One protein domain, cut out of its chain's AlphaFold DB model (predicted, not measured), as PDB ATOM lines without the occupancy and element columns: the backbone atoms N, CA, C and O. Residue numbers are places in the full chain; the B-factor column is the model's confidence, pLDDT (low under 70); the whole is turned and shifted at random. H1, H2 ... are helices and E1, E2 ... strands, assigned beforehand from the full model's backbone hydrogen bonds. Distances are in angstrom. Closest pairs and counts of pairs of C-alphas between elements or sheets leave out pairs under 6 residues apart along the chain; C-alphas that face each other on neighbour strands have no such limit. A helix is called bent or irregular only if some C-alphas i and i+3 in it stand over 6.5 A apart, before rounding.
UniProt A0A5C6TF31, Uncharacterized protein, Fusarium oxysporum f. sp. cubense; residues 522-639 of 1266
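AT A GLANCE: This is residues 522 to 639 of the 1266 residues of an uncharacterized protein of Fusarium oxysporum f. sp. cubense (UniProt A0A5C6TF31). This is a long helical hairpin, made by the bent helix H4 and the kinked helix H5, with the short helices H1, H2 and H3 packed round it at the end away from its turn to make a thicker head. The hairpin makes the length of the rod: H4b and residues 605 to 616 of H5 form a thin stem, and residues 599 to 604 at its turn stick out free, while in the head H1 runs side by side with H4a, and H2 and H3 pack on the last part of H5. The printed part has 118 residues with one named strand and five named helices, in the order E1, H1, H2, H3, H4, H5; the class is mostly helix, and E1 pairs with no named strand. The whole is loose, with a radius of gyration of the C-alphas of 18.8 A, and spans 62 by 24 by 22 A.

IN THESE COORDINATES: The printed part begins with strand E1, residues 522 to 524, whose first C-alpha is at (141.530, 155.838, 138.604). H1 is residues 526 to 535, 15.4 A long, and is only just irregular: C-alphas 527 and 530 are 6.6 A apart. H2 is residues 538 to 543. H3, residues 545 to 558, is 20.1 A long and neither bent nor irregular, but only just: C-alphas 550 and 553 are 6.5 A apart. H4, residues 561 to 597, was assigned as one helix by its hydrogen bonds but is bent: C-alphas 582 and 585 are 6.8 A apart. Its arm H4a, residues 561 to 582, is 32.1 A long and begins at C-alpha 561 at (163.471, 150.463, 129.051); its arm H4b, residues 585 to 597, is 17.5 A long. H5 is residues 603 to 635, 44.2 A long, and ends at C-alpha 635 at (162.544, 161.739, 134.641). It is irregular, with C-alphas 626 and 629 7.3 A apart, and has a kink of 45 degrees near residue 629.

HOW THE PARTS SIT: H5 is the hub, touching three other helices. H4b and H5 form a helical hairpin at a shallow tilt of 25 degrees, opposite ways; H5 touches H4b with residues 605 to 616 alone, and the closest C-alphas are those of Leu 586 and Met 616, 6.6 A apart. The arms H4a and H4b stand at a steep tilt of 48 degrees. H5 touches H4a with residues 623 to 635 alone, at a shallow tilt of 23 degrees, the closest C-alphas being those of Ser 568 and Leu 634, 5.6 A apart. H3, H4a and H5 form an up and down bundle, each running against the one before it in the chain. H5 touches H3 with residues 629 to 634 alone, at a steep tilt of 41 degrees; the closest C-alphas are those of His 545 and Val 630, 6.1 A apart. H3 and H4a are close but not clearly touching, with the C-alphas of Leu 555 and Leu 564 closest at 7.1 A. H5 touches H2 with residues 623 to 630 alone, and the C-alphas of Asn 542 and Ala 626 are closest at 5.5 A. H1 touches H4a, running the same way at a shallow tilt of 0 degrees, with the C-alphas of Ser 530 and Leu 571 closest at 5.4 A. H1 and H5 are apart. E1 and H1 meet only through their link. Every O i to N i+4 pair is within hydrogen-bond range in H2, H4a and H4b, against 4 of 6 in H1, 8 of 10 in H3 and 27 of 29 in H5.

THE WHOLE: The two C-alphas farthest apart are those of Ala 557 and Asp 601, at 62.1 A. The printed part has no cut, and the links between its named elements are tight, with five residues between H4 and H5. The mean pLDDT of the printed part is 74.0; 40 residues are under 70, among them residues 586 to 603 and 635 to 639.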
ATOM      1  N   GLN A 522     141.658 155.980 140.057       85.69
ATOM      2  CA  GLN A 522     141.530 155.838 138.604       85.69
ATOM      3  C   GLN A 522     142.380 154.690 138.059       85.69
ATOM      4  O   GLN A 522     143.466 154.404 138.556       85.69
ATOM      5  N   VAL A 523     141.895 154.050 136.996       87.75
ATOM      6  CA  VAL A 523     142.646 153.056 136.219       87.75
ATOM      7  C   VAL A 523     142.936 153.659 134.852       87.75
ATOM      8  O   VAL A 523     142.012 154.050 134.140       87.75
ATOM      9  N   VAL A 524     144.214 153.761 134.498       89.44
ATOM     10  CA  VAL A 524     144.686 154.547 133.351       89.44
ATOM     11  C   VAL A 524     145.642 153.714 132.503       89.44
ATOM     12  O   VAL A 524     146.430 152.932 133.032       89.44
ATOM     13  N   ARG A 525     145.608 153.867 131.175       89.62
ATOM     14  CA  ARG A 525     146.642 153.282 130.311       89.62
ATOM     15  C   ARG A 525     147.878 154.183 130.308       89.62
ATOM     16  O   ARG A 525     147.723 155.393 130.167       89.62
ATOM     17  N   PRO A 526     149.103 153.630 130.353       89.00
ATOM     18  CA  PRO A 526     150.332 154.428 130.366       89.00
ATOM     19  C   PRO A 526     150.398 155.522 129.290       89.00
ATOM     20  O   PRO A 526     150.822 156.636 129.570       89.00
ATOM     21  N   ARG A 527     149.934 155.226 128.067       85.19
ATOM     22  CA  ARG A 527     149.969 156.163 126.930       85.19
ATOM     23  C   ARG A 527     149.027 157.364 127.097       85.19
ATOM     24  O   ARG A 527     149.326 158.440 126.584       85.19
ATOM     25  N   ASP A 528     147.943 157.200 127.851       88.06
ATOM     26  CA  ASP A 528     146.908 158.224 128.033       88.06
ATOM     27  C   ASP A 528     147.301 159.258 129.107       88.06
ATOM     28  O   ASP A 528     146.712 160.337 129.177       88.06
ATOM     29  N   LEU A 529     148.338 158.979 129.914       87.50
ATOM     30  CA  LEU A 529     148.842 159.892 130.950       87.50
ATOM     31  C   LEU A 529     149.225 161.270 130.396       87.50
ATOM     32  O   LEU A 529     148.993 162.282 131.053       87.50
ATOM     33  N   SER A 530     149.774 161.316 129.178       85.12
ATOM     34  CA  SER A 530     150.152 162.569 128.513       85.12
ATOM     35  C   SER A 530     148.943 163.479 128.278       85.12
ATOM     36  O   SER A 530     148.972 164.653 128.643       85.12
ATOM     37  N   GLN A 531     147.844 162.923 127.763       85.75
ATOM     38  CA  GLN A 531     146.596 163.651 127.524       85.75
ATOM     39  C   GLN A 531     145.932 164.089 128.832       85.75
ATOM     40  O   GLN A 531     145.405 165.198 128.915       85.75
ATOM     41  N   ILE A 532     145.991 163.247 129.870       85.56
ATOM     42  CA  ILE A 532     145.482 163.597 131.202       85.56
ATOM     43  C   ILE A 532     146.252 164.797 131.749       85.56
ATOM     44  O   ILE A 532     145.637 165.784 132.150       85.56
ATOM     45  N   PHE A 533     147.587 164.763 131.711       86.69
ATOM     46  CA  PHE A 533     148.389 165.901 132.150       86.69
ATOM     47  C   PHE A 533     148.099 167.132 131.308       86.69
ATOM     48  O   PHE A 533     147.917 168.199 131.879       86.69
ATOM     49  N   GLU A 534     147.969 167.016 129.986       85.06
ATOM     50  CA  GLU A 534     147.619 168.145 129.125       85.06
ATOM     51  C   GLU A 534     146.263 168.783 129.486       85.06
ATOM     52  O   GLU A 534     146.148 170.013 129.458       85.06
ATOM     53  N   GLY A 535     145.273 167.993 129.905       83.00
ATOM     54  CA  GLY A 535     143.956 168.480 130.328       83.00
ATOM     55  C   GLY A 535     143.919 169.157 131.705       83.00
ATOM     56  O   GLY A 535     143.072 170.018 131.931       83.00
ATOM     57  N   LEU A 536     144.843 168.819 132.612       85.94
ATOM     58  CA  LEU A 536     144.836 169.303 133.998       85.94
ATOM     59  C   LEU A 536     145.533 170.659 134.177       85.94
ATOM     60  O   LEU A 536     146.499 171.005 133.489       85.94
ATOM     61  N   SER A 537     145.077 171.454 135.142       85.00
ATOM     62  CA  SER A 537     145.780 172.662 135.580       85.00
ATOM     63  C   SER A 537     147.012 172.322 136.430       85.00
ATOM     64  O   SER A 537     147.138 171.237 136.990       85.00
ATOM     65  N   ILE A 538     147.932 173.278 136.579       80.06
ATOM     66  CA  ILE A 538     149.160 173.087 137.377       80.06
ATOM     67  C   ILE A 538     148.843 172.821 138.858       80.06
ATOM     68  O   ILE A 538     149.546 172.052 139.507       80.06
ATOM     69  N   ALA A 539     147.772 173.421 139.387       78.69
ATOM     70  CA  ALA A 539     147.332 173.171 140.757       78.69
ATOM     71  C   ALA A 539     146.805 171.737 140.927       78.69
ATOM     72  O   ALA A 539     147.145 171.081 141.907       78.69
ATOM     73  N   GLU A 540     146.041 171.236 139.954       82.38
ATOM     74  CA  GLU A 540     145.521 169.863 139.965       82.38
ATOM     75  C   GLU A 540     146.645 168.829 139.806       82.38
ATOM     76  O   GLU A 540     146.664 167.826 140.516       82.38
ATOM     77  N   ILE A 541     147.641 169.096 138.956       80.81
ATOM     78  CA  ILE A 541     148.818 168.224 138.806       80.81
ATOM     79  C   ILE A 541     149.604 168.132 140.119       80.81
ATOM     80  O   ILE A 541     150.005 167.042 140.516       80.81
ATOM     81  N   ASN A 542     149.776 169.250 140.831       77.31
ATOM     82  CA  ASN A 542     150.442 169.250 142.134       77.31
ATOM     83  C   ASN A 542     149.672 168.409 143.171       77.31
ATOM     84  O   ASN A 542     150.277 167.702 143.971       77.31
ATOM     85  N   THR A 543     148.334 168.411 143.124       81.38
ATOM     86  CA  THR A 543     147.520 167.536 143.989       81.38
ATOM     87  C   THR A 543     147.578 166.053 143.608       81.38
ATOM     88  O   THR A 543     147.200 165.214 144.418       81.38
ATOM     89  N   MET A 544     148.086 165.716 142.418       82.94
ATOM     90  CA  MET A 544     148.296 164.336 141.962       82.94
ATOM     91  C   MET A 544     149.707 163.804 142.253       82.94
ATOM     92  O   MET A 544     150.050 162.727 141.771       82.94
ATOM     93  N   HIS A 545     150.536 164.518 143.025       83.06
ATOM     94  CA  HIS A 545     151.912 164.100 143.312       83.06
ATOM     95  C   HIS A 545     152.004 162.643 143.799       83.06
ATOM     96  O   HIS A 545     152.772 161.857 143.242       83.06
ATOM     97  N   ASP A 546     151.167 162.264 144.764       86.06
ATOM     98  CA  ASP A 546     151.187 160.922 145.347       86.06
ATOM     99  C   ASP A 546     150.704 159.854 144.343       86.06
ATOM    100  O   ASP A 546     151.267 158.760 144.268       86.06
ATOM    101  N   ASP A 547     149.731 160.184 143.485       88.06
ATOM    102  CA  ASP A 547     149.286 159.308 142.390       88.06
ATOM    103  C   ASP A 547     150.392 159.068 141.358       88.06
ATOM    104  O   ASP A 547     150.554 157.953 140.863       88.06
ATOM    105  N   ILE A 548     151.184 160.095 141.048       84.88
ATOM    106  CA  ILE A 548     152.304 159.981 140.112       84.88
ATOM    107  C   ILE A 548     153.427 159.146 140.731       84.88
ATOM    108  O   ILE A 548     153.961 158.252 140.074       84.88
ATOM    109  N   THR A 549     153.741 159.364 142.006       83.62
ATOM    110  CA  THR A 549     154.714 158.547 142.745       83.62
ATOM    111  C   THR A 549     154.281 157.078 142.808       83.62
ATOM    112  O   THR A 549     155.104 156.185 142.615       83.62
ATOM    113  N   ALA A 550     152.984 156.807 142.971       87.31
ATOM    114  CA  ALA A 550     152.411 155.463 142.901       87.31
ATOM    115  C   ALA A 550     152.400 154.868 141.473       87.31
ATOM    116  O   ALA A 550     152.480 153.648 141.299       87.31
ATOM    117  N   ALA A 551     152.315 155.698 140.430       88.62
ATOM    118  CA  ALA A 551     152.379 155.257 139.037       88.62
ATOM    119  C   ALA A 551     153.775 154.748 138.647       88.62
ATOM    120  O   ALA A 551     153.884 153.786 137.885       88.62
ATOM    121  N   VAL A 552     154.840 155.353 139.187       85.81
ATOM    122  CA  VAL A 552     156.226 155.051 138.799       85.81
ATOM    123  C   VAL A 552     156.576 153.558 138.938       85.81
ATOM    124  O   VAL A 552     156.924 152.963 137.918       85.81
ATOM    125  N   PRO A 553     156.439 152.891 140.106       84.31
ATOM    126  CA  PRO A 553     156.783 151.470 140.234       84.31
ATOM    127  C   PRO A 553     156.005 150.556 139.276       84.31
ATOM    128  O   PRO A 553     156.546 149.559 138.797       84.31
ATOM    129  N   GLN A 554     154.757 150.912 138.958       90.19
ATOM    130  CA  GLN A 554     153.926 150.158 138.019       90.19
ATOM    131  C   GLN A 554     154.454 150.285 136.589       90.19
ATOM    132  O   GLN A 554     154.603 149.281 135.899       90.19
ATOM    133  N   LEU A 555     154.778 151.509 136.152       87.69
ATOM    134  CA  LEU A 555     155.344 151.773 134.826       87.69
ATOM    135  C   LEU A 555     156.697 151.077 134.644       87.69
ATOM    136  O   LEU A 555     156.950 150.501 133.588       87.69
ATOM    137  N   GLN A 556     157.530 151.068 135.687       82.81
ATOM    138  CA  GLN A 556     158.819 150.378 135.682       82.81
ATOM    139  C   GLN A 556     158.669 148.862 135.483       82.81
ATOM    140  O   GLN A 556     159.498 148.247 134.813       82.81
ATOM    141  N   ALA A 557     157.635 148.249 136.069       80.06
ATOM    142  CA  ALA A 557     157.348 146.823 135.908       80.06
ATOM    143  C   ALA A 557     156.681 146.499 134.558       80.06
ATOM    144  O   ALA A 557     156.863 145.408 134.016       80.06
ATOM    145  N   LEU A 558     155.911 147.441 134.011       84.38
ATOM    146  CA  LEU A 558     155.086 147.227 132.825       84.38
ATOM    147  C   LEU A 558     155.804 147.488 131.496       84.38
ATOM    148  O   LEU A 558     155.525 146.807 130.512       84.38
ATOM    149  N   LEU A 559     156.686 148.486 131.447       80.69
ATOM    150  CA  LEU A 559     157.282 148.964 130.202       80.69
ATOM    151  C   LEU A 559     158.729 148.497 130.049       80.69
ATOM    152  O   LEU A 559     159.491 148.440 131.021       80.69
ATOM    153  N   SER A 560     159.122 148.234 128.802       73.62
ATOM    154  CA  SER A 560     160.528 148.057 128.440       73.62
ATOM    155  C   SER A 560     161.312 149.350 128.711       73.62
ATOM    156  O   SER A 560     160.732 150.435 128.800       73.62
ATOM    157  N   GLN A 561     162.642 149.272 128.816       69.62
ATOM    158  CA  GLN A 561     163.471 150.463 129.051       69.62
ATOM    159  C   GLN A 561     163.268 151.539 127.970       69.62
ATOM    160  O   GLN A 561     163.193 152.726 128.292       69.62
ATOM    161  N   LYS A 562     163.136 151.125 126.705       70.56
ATOM    162  CA  LYS A 562     162.911 152.017 125.561       70.56
ATOM    163  C   LYS A 562     161.556 152.720 125.654       70.56
ATOM    164  O   LYS A 562     161.495 153.946 125.565       70.56
ATOM    165  N   ASP A 563     160.489 151.959 125.889       77.00
ATOM    166  CA  ASP A 563     159.131 152.506 125.975       77.00
ATOM    167  C   ASP A 563     158.972 153.427 127.190       77.00
ATOM    168  O   ASP A 563     158.319 154.468 127.111       77.00
ATOM    169  N   LEU A 564     159.604 153.072 128.313       80.25
ATOM    170  CA  LEU A 564     159.583 153.868 129.534       80.25
ATOM    171  C   LEU A 564     160.302 155.208 129.353       80.25
ATOM    172  O   LEU A 564     159.781 156.234 129.785       80.25
ATOM    173  N   GLN A 565     161.465 155.219 128.695       73.31
ATOM    174  CA  GLN A 565     162.189 156.454 128.378       73.31
ATOM    175  C   GLN A 565     161.388 157.351 127.433       73.31
ATOM    176  O   GLN A 565     161.294 158.556 127.659       73.31
ATOM    177  N   GLN A 566     160.764 156.767 126.406       78.31
ATOM    178  CA  GLN A 566     159.915 157.515 125.483       78.31
ATOM    179  C   GLN A 566     158.711 158.141 126.200       78.31
ATOM    180  O   GLN A 566     158.433 159.324 126.002       78.31
ATOM    181  N   LEU A 567     158.019 157.376 127.051       83.38
ATOM    182  CA  LEU A 567     156.887 157.880 127.828       83.38
ATOM    183  C   LEU A 567     157.325 158.951 128.835       83.38
ATOM    184  O   LEU A 567     156.694 160.000 128.915       83.38
ATOM    185  N   SER A 568     158.410 158.710 129.577       80.88
ATOM    186  CA  SER A 568     158.986 159.668 130.530       80.88
ATOM    187  C   SER A 568     159.230 161.022 129.865       80.88
ATOM    188  O   SER A 568     158.715 162.042 130.329       80.88
ATOM    189  N   LYS A 569     159.911 161.013 128.713       76.19
ATOM    190  CA  LYS A 569     160.174 162.211 127.919       76.19
ATOM    191  C   LYS A 569     158.890 162.928 127.507       76.19
ATOM    192  O   LYS A 569     158.750 164.117 127.764       76.19
ATOM    193  N   GLN A 570     157.917 162.203 126.952       81.06
ATOM    194  CA  GLN A 570     156.628 162.785 126.556       81.06
ATOM    195  C   GLN A 570     155.895 163.457 127.729       81.06
ATOM    196  O   GLN A 570     155.327 164.540 127.565       81.06
ATOM    197  N   LEU A 571     155.905 162.842 128.915       82.62
ATOM    198  CA  LEU A 571     155.265 163.405 130.106       82.62
ATOM    199  C   LEU A 571     155.996 164.661 130.602       82.62
ATOM    200  O   LEU A 571     155.347 165.663 130.898       82.62
ATOM    201  N   VAL A 572     157.332 164.636 130.648       77.38
ATOM    202  CA  VAL A 572     158.153 165.791 131.048       77.38
ATOM    203  C   VAL A 572     157.999 166.956 130.066       77.38
ATOM    204  O   VAL A 572     157.818 168.096 130.502       77.38
ATOM    205  N   ASP A 573     157.985 166.685 128.760       74.19
ATOM    206  CA  ASP A 573     157.764 167.693 127.716       74.19
ATOM    207  C   ASP A 573     156.375 168.340 127.854       74.19
ATOM    208  O   ASP A 573     156.229 169.563 127.756       74.19
ATOM    209  N   THR A 574     155.349 167.539 128.165       80.88
ATOM    210  CA  THR A 574     153.976 168.024 128.392       80.88
ATOM    211  C   THR A 574     153.905 168.979 129.589       80.88
ATOM    212  O   THR A 574     153.281 170.044 129.509       80.88
ATOM    213  N   LEU A 575     154.563 168.631 130.701       78.38
ATOM    214  CA  LEU A 575     154.616 169.472 131.902       78.38
ATOM    215  C   LEU A 575     155.417 170.759 131.659       78.38
ATOM    216  O   LEU A 575     154.963 171.844 132.032       78.38
ATOM    217  N   SER A 576     156.555 170.662 130.969       71.62
ATOM    218  CA  SER A 576     157.388 171.813 130.596       71.62
ATOM    219  C   SER A 576     156.632 172.791 129.688       71.62
ATOM    220  O   SER A 576     156.600 173.991 129.958       71.62
ATOM    221  N   SER A 577     155.892 172.284 128.693       77.62
ATOM    222  CA  SER A 577     155.060 173.112 127.806       77.62
ATOM    223  C   SER A 577     154.001 173.925 128.563       77.62
ATOM    224  O   SER A 577     153.688 175.058 128.188       77.62
ATOM    225  N   LYS A 578     153.446 173.396 129.663       78.25
ATOM    226  CA  LYS A 578     152.501 174.150 130.506       78.25
ATOM    227  C   LYS A 578     153.161 175.292 131.265       78.25
ATOM    228  O   LYS A 578     152.536 176.347 131.406       78.25
ATOM    229  N   ILE A 579     154.388 175.092 131.746       71.62
ATOM    230  CA  ILE A 579     155.180 176.156 132.372       71.62
ATOM    231  C   ILE A 579     155.399 177.268 131.346       71.62
ATOM    232  O   ILE A 579     155.079 178.425 131.622       71.62
ATOM    233  N   ASP A 580     155.824 176.911 130.134       64.50
ATOM    234  CA  ASP A 580     156.063 177.879 129.065       64.50
ATOM    235  C   ASP A 580     154.800 178.634 128.651       64.50
ATOM    236  O   ASP A 580     154.838 179.859 128.554       64.50
ATOM    237  N   LYS A 581     153.654 177.958 128.490       78.44
ATOM    238  CA  LYS A 581     152.371 178.616 128.176       78.44
ATOM    239  C   LYS A 581     151.963 179.642 129.239       78.44
ATOM    240  O   LYS A 581     151.386 180.672 128.898       78.44
ATOM    241  N   LYS A 582     152.253 179.378 130.518       78.50
ATOM    242  CA  LYS A 582     151.913 180.284 131.627       78.50
ATOM    243  C   LYS A 582     152.922 181.427 131.790       78.50
ATOM    244  O   LYS A 582     152.520 182.525 132.164       78.50
ATOM    245  N   MET A 583     154.194 181.193 131.470       66.75
ATOM    246  CA  MET A 583     155.251 182.210 131.515       66.75
ATOM    247  C   MET A 583     155.258 183.123 130.280       66.75
ATOM    248  O   MET A 583     155.526 184.314 130.408       66.75
ATOM    249  N   ALA A 584     154.913 182.611 129.096       68.06
ATOM    250  CA  ALA A 584     154.924 183.335 127.820       68.06
ATOM    251  C   ALA A 584     154.266 184.736 127.832       68.06
ATOM    252  O   ALA A 584     154.884 185.662 127.298       68.06
ATOM    253  N   PRO A 585     153.070 184.959 128.419       73.44
ATOM    254  CA  PRO A 585     152.475 186.297 128.464       73.44
ATOM    255  C   PRO A 585     153.265 187.269 129.352       73.44
ATOM    256  O   PRO A 585     153.479 188.407 128.944       73.44
ATOM    257  N   LEU A 586     153.771 186.818 130.506       67.94
ATOM    258  CA  LEU A 586     154.603 187.638 131.399       67.94
ATOM    259  C   LEU A 586     155.945 187.989 130.741       67.94
ATOM    260  O   LEU A 586     156.382 189.136 130.788       67.94
ATOM    261  N   ARG A 587     156.552 187.008 130.057       57.50
ATOM    262  CA  ARG A 587     157.760 187.184 129.238       57.50
ATOM    263  C   ARG A 587     157.541 188.225 128.145       57.50
ATOM    264  O   ARG A 587     158.337 189.144 127.997       57.50
ATOM    265  N   SER A 588     156.436 188.110 127.411       66.19
ATOM    266  CA  SER A 588     156.096 189.029 126.320       66.19
ATOM    267  C   SER A 588     155.846 190.452 126.827       66.19
ATOM    268  O   SER A 588     156.305 191.410 126.211       66.19
ATOM    269  N   GLU A 589     155.167 190.602 127.968       69.50
ATOM    270  CA  GLU A 589     154.914 191.901 128.603       69.50
ATOM    271  C   GLU A 589     156.212 192.558 129.101       69.50
ATOM    272  O   GLU A 589     156.438 193.749 128.875       69.50
ATOM    273  N   TYR A 590     157.100 191.774 129.718       61.69
ATOM    274  CA  TYR A 590     158.409 192.237 130.171       61.69
ATOM    275  C   TYR A 590     159.317 192.643 129.004       61.69
ATOM    276  O   TYR A 590     159.861 193.748 129.010       61.69
ATOM    277  N   ILE A 591     159.432 191.802 127.969       56.34
ATOM    278  CA  ILE A 591     160.226 192.094 126.765       56.34
ATOM    279  C   ILE A 591     159.691 193.350 126.072       56.34
ATOM    280  O   ILE A 591     160.474 194.235 125.727       56.34
ATOM    281  N   ALA A 592     158.370 193.489 125.915       66.12
ATOM    282  CA  ALA A 592     157.768 194.683 125.325       66.12
ATOM    283  C   ALA A 592     158.062 195.949 126.149       66.12
ATOM    284  O   ALA A 592     158.372 197.001 125.579       66.12
ATOM    285  N   PHE A 593     158.019 195.850 127.483       67.38
ATOM    286  CA  PHE A 593     158.350 196.948 128.390       67.38
ATOM    287  C   PHE A 593     159.827 197.360 128.290       67.38
ATOM    288  O   PHE A 593     160.115 198.549 128.144       67.38
ATOM    289  N   VAL A 594     160.753 196.397 128.311       54.84
ATOM    290  CA  VAL A 594     162.198 196.649 128.196       54.84
ATOM    291  C   VAL A 594     162.561 197.200 126.815       54.84
ATOM    292  O   VAL A 594     163.337 198.145 126.722       54.84
ATOM    293  N   THR A 595     161.965 196.666 125.748       54.03
ATOM    294  CA  THR A 595     162.275 197.068 124.366       54.03
ATOM    295  C   THR A 595     161.750 198.466 124.033       54.03
ATOM    296  O   THR A 595     162.378 199.191 123.267       54.03
ATOM    297  N   SER A 596     160.608 198.867 124.604       57.03
ATOM    298  CA  SER A 596     159.905 200.091 124.182       57.03
ATOM    299  C   SER A 596     160.072 201.276 125.137       57.03
ATOM    300  O   SER A 596     159.982 202.420 124.700       57.03
ATOM    301  N   ASN A 597     160.286 201.029 126.436       59.66
ATOM    302  CA  ASN A 597     160.122 202.052 127.479       59.66
ATOM    303  C   ASN A 597     161.334 202.212 128.411       59.66
ATOM    304  O   ASN A 597     161.267 203.004 129.354       59.66
ATOM    305  N   LEU A 598     162.426 201.470 128.201       51.94
ATOM    306  CA  LEU A 598     163.583 201.535 129.090       51.94
ATOM    307  C   LEU A 598     164.358 202.846 128.883       51.94
ATOM    308  O   LEU A 598     164.955 203.072 127.833       51.94
ATOM    309  N   ARG A 599     164.379 203.694 129.913       56.91
ATOM    310  CA  ARG A 599     165.256 204.867 130.001       56.91
ATOM    311  C   ARG A 599     166.068 204.759 131.289       56.91
ATOM    312  O   ARG A 599     165.502 204.623 132.372       56.91
ATOM    313  N   THR A 600     167.391 204.720 131.162       55.81
ATOM    314  CA  THR A 600     168.339 204.457 132.263       55.81
ATOM    315  C   THR A 600     168.491 205.620 133.245       55.81
ATOM    316  O   THR A 600     169.133 205.463 134.276       55.81
ATOM    317  N   ASP A 601     167.909 206.775 132.937       58.72
ATOM    318  CA  ASP A 601     167.916 208.006 133.727       58.72
ATOM    319  C   ASP A 601     166.685 208.168 134.645       58.72
ATOM    320  O   ASP A 601     166.668 209.075 135.477       58.72
ATOM    321  N   ASP A 602     165.677 207.290 134.550       62.59
ATOM    322  CA  ASP A 602     164.441 207.376 135.342       62.59
ATOM    323  C   ASP A 602     164.322 206.244 136.382       62.59
ATOM    324  O   ASP A 602     164.023 205.083 136.078       62.59
ATOM    325  N   GLN A 603     164.496 206.612 137.656       59.59
ATOM    326  CA  GLN A 603     164.426 205.699 138.799       59.59
ATOM    327  C   GLN A 603     163.054 205.013 138.945       59.59
ATOM    328  O   GLN A 603     162.975 203.887 139.441       59.59
ATOM    329  N   ALA A 604     161.961 205.648 138.507       70.25
ATOM    330  CA  ALA A 604     160.628 205.054 138.585       70.25
ATOM    331  C   ALA A 604     160.446 203.930 137.551       70.25
ATOM    332  O   ALA A 604     159.822 202.905 137.849       70.25
ATOM    333  N   ILE A 605     161.038 204.086 136.363       67.56
ATOM    334  CA  ILE A 605     161.042 203.070 135.301       67.56
ATOM    335  C   ILE A 605     161.916 201.877 135.709       67.56
ATOM    336  O   ILE A 605     161.496 200.731 135.535       67.56
ATOM    337  N   LEU A 606     163.070 202.128 136.339       58.44
ATOM    338  CA  LEU A 606     163.927 201.080 136.908       58.44
ATOM    339  C   LEU A 606     163.219 200.298 138.026       58.44
ATOM    340  O   LEU A 606     163.220 199.070 138.011       58.44
ATOM    341  N   ASN A 607     162.519 200.979 138.937       70.06
ATOM    342  CA  ASN A 607     161.731 200.312 139.980       70.06
ATOM    343  C   ASN A 607     160.588 199.466 139.391       70.06
ATOM    344  O   ASN A 607     160.302 198.374 139.886       70.06
ATOM    345  N   LYS A 608     159.945 199.935 138.312       74.00
ATOM    346  CA  LYS A 608     158.907 199.177 137.600       74.00
ATOM    347  C   LYS A 608     159.483 197.943 136.894       74.00
ATOM    348  O   LYS A 608     158.874 196.880 136.995       74.00
ATOM    349  N   LYS A 609     160.667 198.051 136.274       65.06
ATOM    350  CA  LYS A 609     161.423 196.910 135.720       65.06
ATOM    351  C   LYS A 609     161.685 195.857 136.800       65.06
ATOM    352  O   LYS A 609     161.344 194.693 136.604       65.06
ATOM    353  N   SER A 610     162.235 196.270 137.943       61.69
ATOM    354  CA  SER A 610     162.539 195.371 139.064       61.69
ATOM    355  C   SER A 610     161.284 194.717 139.641       61.69
ATOM    356  O   SER A 610     161.323 193.547 140.010       61.69
ATOM    357  N   LYS A 611     160.152 195.431 139.671       74.94
ATOM    358  CA  LYS A 611     158.870 194.873 140.115       74.94
ATOM    359  C   LYS A 611     158.321 193.821 139.146       74.94
ATOM    360  O   LYS A 611     158.006 192.728 139.595       74.94
ATOM    361  N   MET A 612     158.247 194.119 137.844       69.62
ATOM    362  CA  MET A 612     157.762 193.158 136.834       69.62
ATOM    363  C   MET A 612     158.610 191.883 136.830       69.62
ATOM    364  O   MET A 612     158.088 190.776 136.734       69.62
ATOM    365  N   LEU A 613     159.917 192.044 137.016       58.53
ATOM    366  CA  LEU A 613     160.844 190.931 137.108       58.53
ATOM    367  C   LEU A 613     160.698 190.164 138.438       58.53
ATOM    368  O   LEU A 613     160.722 188.937 138.443       58.53
ATOM    369  N   GLY A 614     160.457 190.856 139.554       65.56
ATOM    370  CA  GLY A 614     160.108 190.237 140.836       65.56
ATOM    371  C   GLY A 614     158.815 189.415 140.776       65.56
ATOM    372  O   GLY A 614     158.768 188.307 141.311       65.56
ATOM    373  N   ASP A 615     157.798 189.910 140.069       73.44
ATOM    374  CA  ASP A 615     156.532 189.203 139.853       73.44
ATOM    375  C   ASP A 615     156.736 187.962 138.961       73.44
ATOM    376  O   ASP A 615     156.267 186.875 139.304       73.44
ATOM    377  N   MET A 616     157.527 188.070 137.884       63.88
ATOM    378  CA  MET A 616     157.931 186.921 137.058       63.88
ATOM    379  C   MET A 616     158.701 185.865 137.857       63.88
ATOM    380  O   MET A 616     158.383 184.678 137.770       63.88
ATOM    381  N   ARG A 617     159.674 186.277 138.681       60.66
ATOM    382  CA  ARG A 617     160.439 185.376 139.560       60.66
ATOM    383  C   ARG A 617     159.534 184.657 140.550       60.66
ATOM    384  O   ARG A 617     159.699 183.458 140.769       60.66
ATOM    385  N   LYS A 618     158.581 185.378 141.146       74.25
ATOM    386  CA  LYS A 618     157.618 184.807 142.089       74.25
ATOM    387  C   LYS A 618     156.782 183.719 141.415       74.25
ATOM    388  O   LYS A 618     156.724 182.608 141.933       74.25
ATOM    389  N   VAL A 619     156.228 184.006 140.238       74.44
ATOM    390  CA  VAL A 619     155.434 183.033 139.475       74.44
ATOM    391  C   VAL A 619     156.292 181.841 139.044       74.44
ATOM    392  O   VAL A 619     155.878 180.706 139.246       74.44
ATOM    393  N   ASN A 620     157.509 182.054 138.532       64.69
ATOM    394  CA  ASN A 620     158.398 180.954 138.142       64.69
ATOM    395  C   ASN A 620     158.759 180.047 139.333       64.69
ATOM    396  O   ASN A 620     158.705 178.825 139.226       64.69
ATOM    397  N   LYS A 621     159.055 180.636 140.500       67.69
ATOM    398  CA  LYS A 621     159.345 179.885 141.731       67.69
ATOM    399  C   LYS A 621     158.130 179.096 142.222       67.69
ATOM    400  O   LYS A 621     158.288 177.956 142.650       67.69
ATOM    401  N   GLU A 622     156.931 179.671 142.148       76.19
ATOM    402  CA  GLU A 622     155.679 178.966 142.460       76.19
ATOM    403  C   GLU A 622     155.449 177.780 141.507       76.19
ATOM    404  O   GLU A 622     155.072 176.700 141.957       76.19
ATOM    405  N   LEU A 623     155.735 177.948 140.209       70.62
ATOM    406  CA  LEU A 623     155.613 176.887 139.202       70.62
ATOM    407  C   LEU A 623     156.643 175.769 139.381       70.62
ATOM    408  O   LEU A 623     156.267 174.599 139.332       70.62
ATOM    409  N   GLN A 624     157.911 176.108 139.635       63.28
ATOM    410  CA  GLN A 624     158.955 175.125 139.943       63.28
ATOM    411  C   GLN A 624     158.612 174.335 141.206       63.28
ATOM    412  O   GLN A 624     158.581 173.112 141.162       63.28
ATOM    413  N   THR A 625     158.254 175.018 142.296       71.81
ATOM    414  CA  THR A 625     157.905 174.356 143.567       71.81
ATOM    415  C   THR A 625     156.756 173.353 143.395       71.81
ATOM    416  O   THR A 625     156.752 172.312 144.045       71.81
ATOM    417  N   ALA A 626     155.798 173.646 142.510       73.88
ATOM    418  CA  ALA A 626     154.643 172.788 142.260       73.88
ATOM    419  C   ALA A 626     154.920 171.597 141.318       73.88
ATOM    420  O   ALA A 626     154.238 170.582 141.416       73.88
ATOM    421  N   LEU A 627     155.864 171.707 140.377       72.75
ATOM    422  CA  LEU A 627     156.051 170.709 139.308       72.75
ATOM    423  C   LEU A 627     157.376 169.943 139.385       72.75
ATOM    424  O   LEU A 627     157.466 168.833 138.863       72.75
ATOM    425  N   GLU A 628     158.396 170.485 140.045       70.44
ATOM    426  CA  GLU A 628     159.732 169.886 140.132       70.44
ATOM    427  C   GLU A 628     159.750 168.490 140.788       70.44
ATOM    428  O   GLU A 628     160.397 167.600 140.226       70.44
ATOM    429  N   PRO A 629     158.998 168.212 141.877       72.25
ATOM    430  CA  PRO A 629     158.929 166.863 142.447       72.25
ATOM    431  C   PRO A 629     158.353 165.831 141.465       72.25
ATOM    432  O   PRO A 629     158.833 164.701 141.379       72.25
ATOM    433  N   VAL A 630     157.346 166.237 140.687       75.88
ATOM    434  CA  VAL A 630     156.668 165.394 139.693       75.88
ATOM    435  C   VAL A 630     157.578 165.118 138.497       75.88
ATOM    436  O   VAL A 630     157.760 163.962 138.112       75.88
ATOM    437  N   ILE A 631     158.197 166.166 137.943       70.56
ATOM    438  CA  ILE A 631     159.145 166.053 136.826       70.56
ATOM    439  C   ILE A 631     160.318 165.156 137.225       70.56
ATOM    440  O   ILE A 631     160.681 164.257 136.473       70.56
ATOM    441  N   THR A 632     160.866 165.339 138.428       66.44
ATOM    442  CA  THR A 632     161.992 164.537 138.926       66.44
ATOM    443  C   THR A 632     161.627 163.056 139.061       66.44
ATOM    444  O   THR A 632     162.414 162.192 138.673       66.44
ATOM    445  N   SER A 633     160.430 162.746 139.570       71.12
ATOM    446  CA  SER A 633     159.943 161.366 139.715       71.12
ATOM    447  C   SER A 633     159.804 160.659 138.358       71.12
ATOM    448  O   SER A 633     160.271 159.532 138.183       71.12
ATOM    449  N   LEU A 634     159.256 161.355 137.356       76.00
ATOM    450  CA  LEU A 634     159.068 160.829 136.000       76.00
ATOM    451  C   LEU A 634     160.385 160.711 135.222       76.00
ATOM    452  O   LEU A 634     160.607 159.725 134.518       76.00
ATOM    453  N   ALA A 635     161.274 161.693 135.358       62.75
ATOM    454  CA  ALA A 635     162.544 161.739 134.641       62.75
ATOM    455  C   ALA A 635     163.510 160.627 135.101       62.75
ATOM    456  O   ALA A 635     164.323 160.137 134.320       62.75
ATOM    457  N   ASN A 636     163.403 160.185 136.357       63.38
ATOM    458  CA  ASN A 636     164.279 159.167 136.940       63.38
ATOM    459  C   ASN A 636     163.747 157.722 136.807       63.38
ATOM    460  O   ASN A 636     164.265 156.813 137.459       63.38
ATOM    461  N   MET A 637     162.717 157.483 135.987       68.69
ATOM    462  CA  MET A 637     162.145 156.145 135.799       68.69
ATOM    463  C   MET A 637     163.094 155.196 135.040       68.69
ATOM    464  O   MET A 637     163.624 155.539 133.986       68.69
ATOM    465  N   ILE A 638     163.269 153.969 135.550       58.56
ATOM    466  CA  ILE A 638     164.075 152.900 134.930       58.56
ATOM    467  C   ILE A 638     163.285 151.592 134.969       58.56
ATOM    468  O   ILE A 638     162.697 151.258 135.995       58.56
ATOM    469  N   SER A 639     163.275 150.852 133.862       59.91
ATOM    470  CA  SER A 639     162.557 149.583 133.756       59.91
ATOM    471  C   SER A 639     163.184 148.527 134.664       59.91
ATOM    472  O   SER A 639     164.404 148.426 134.788       59.91
TER     473      SER A 639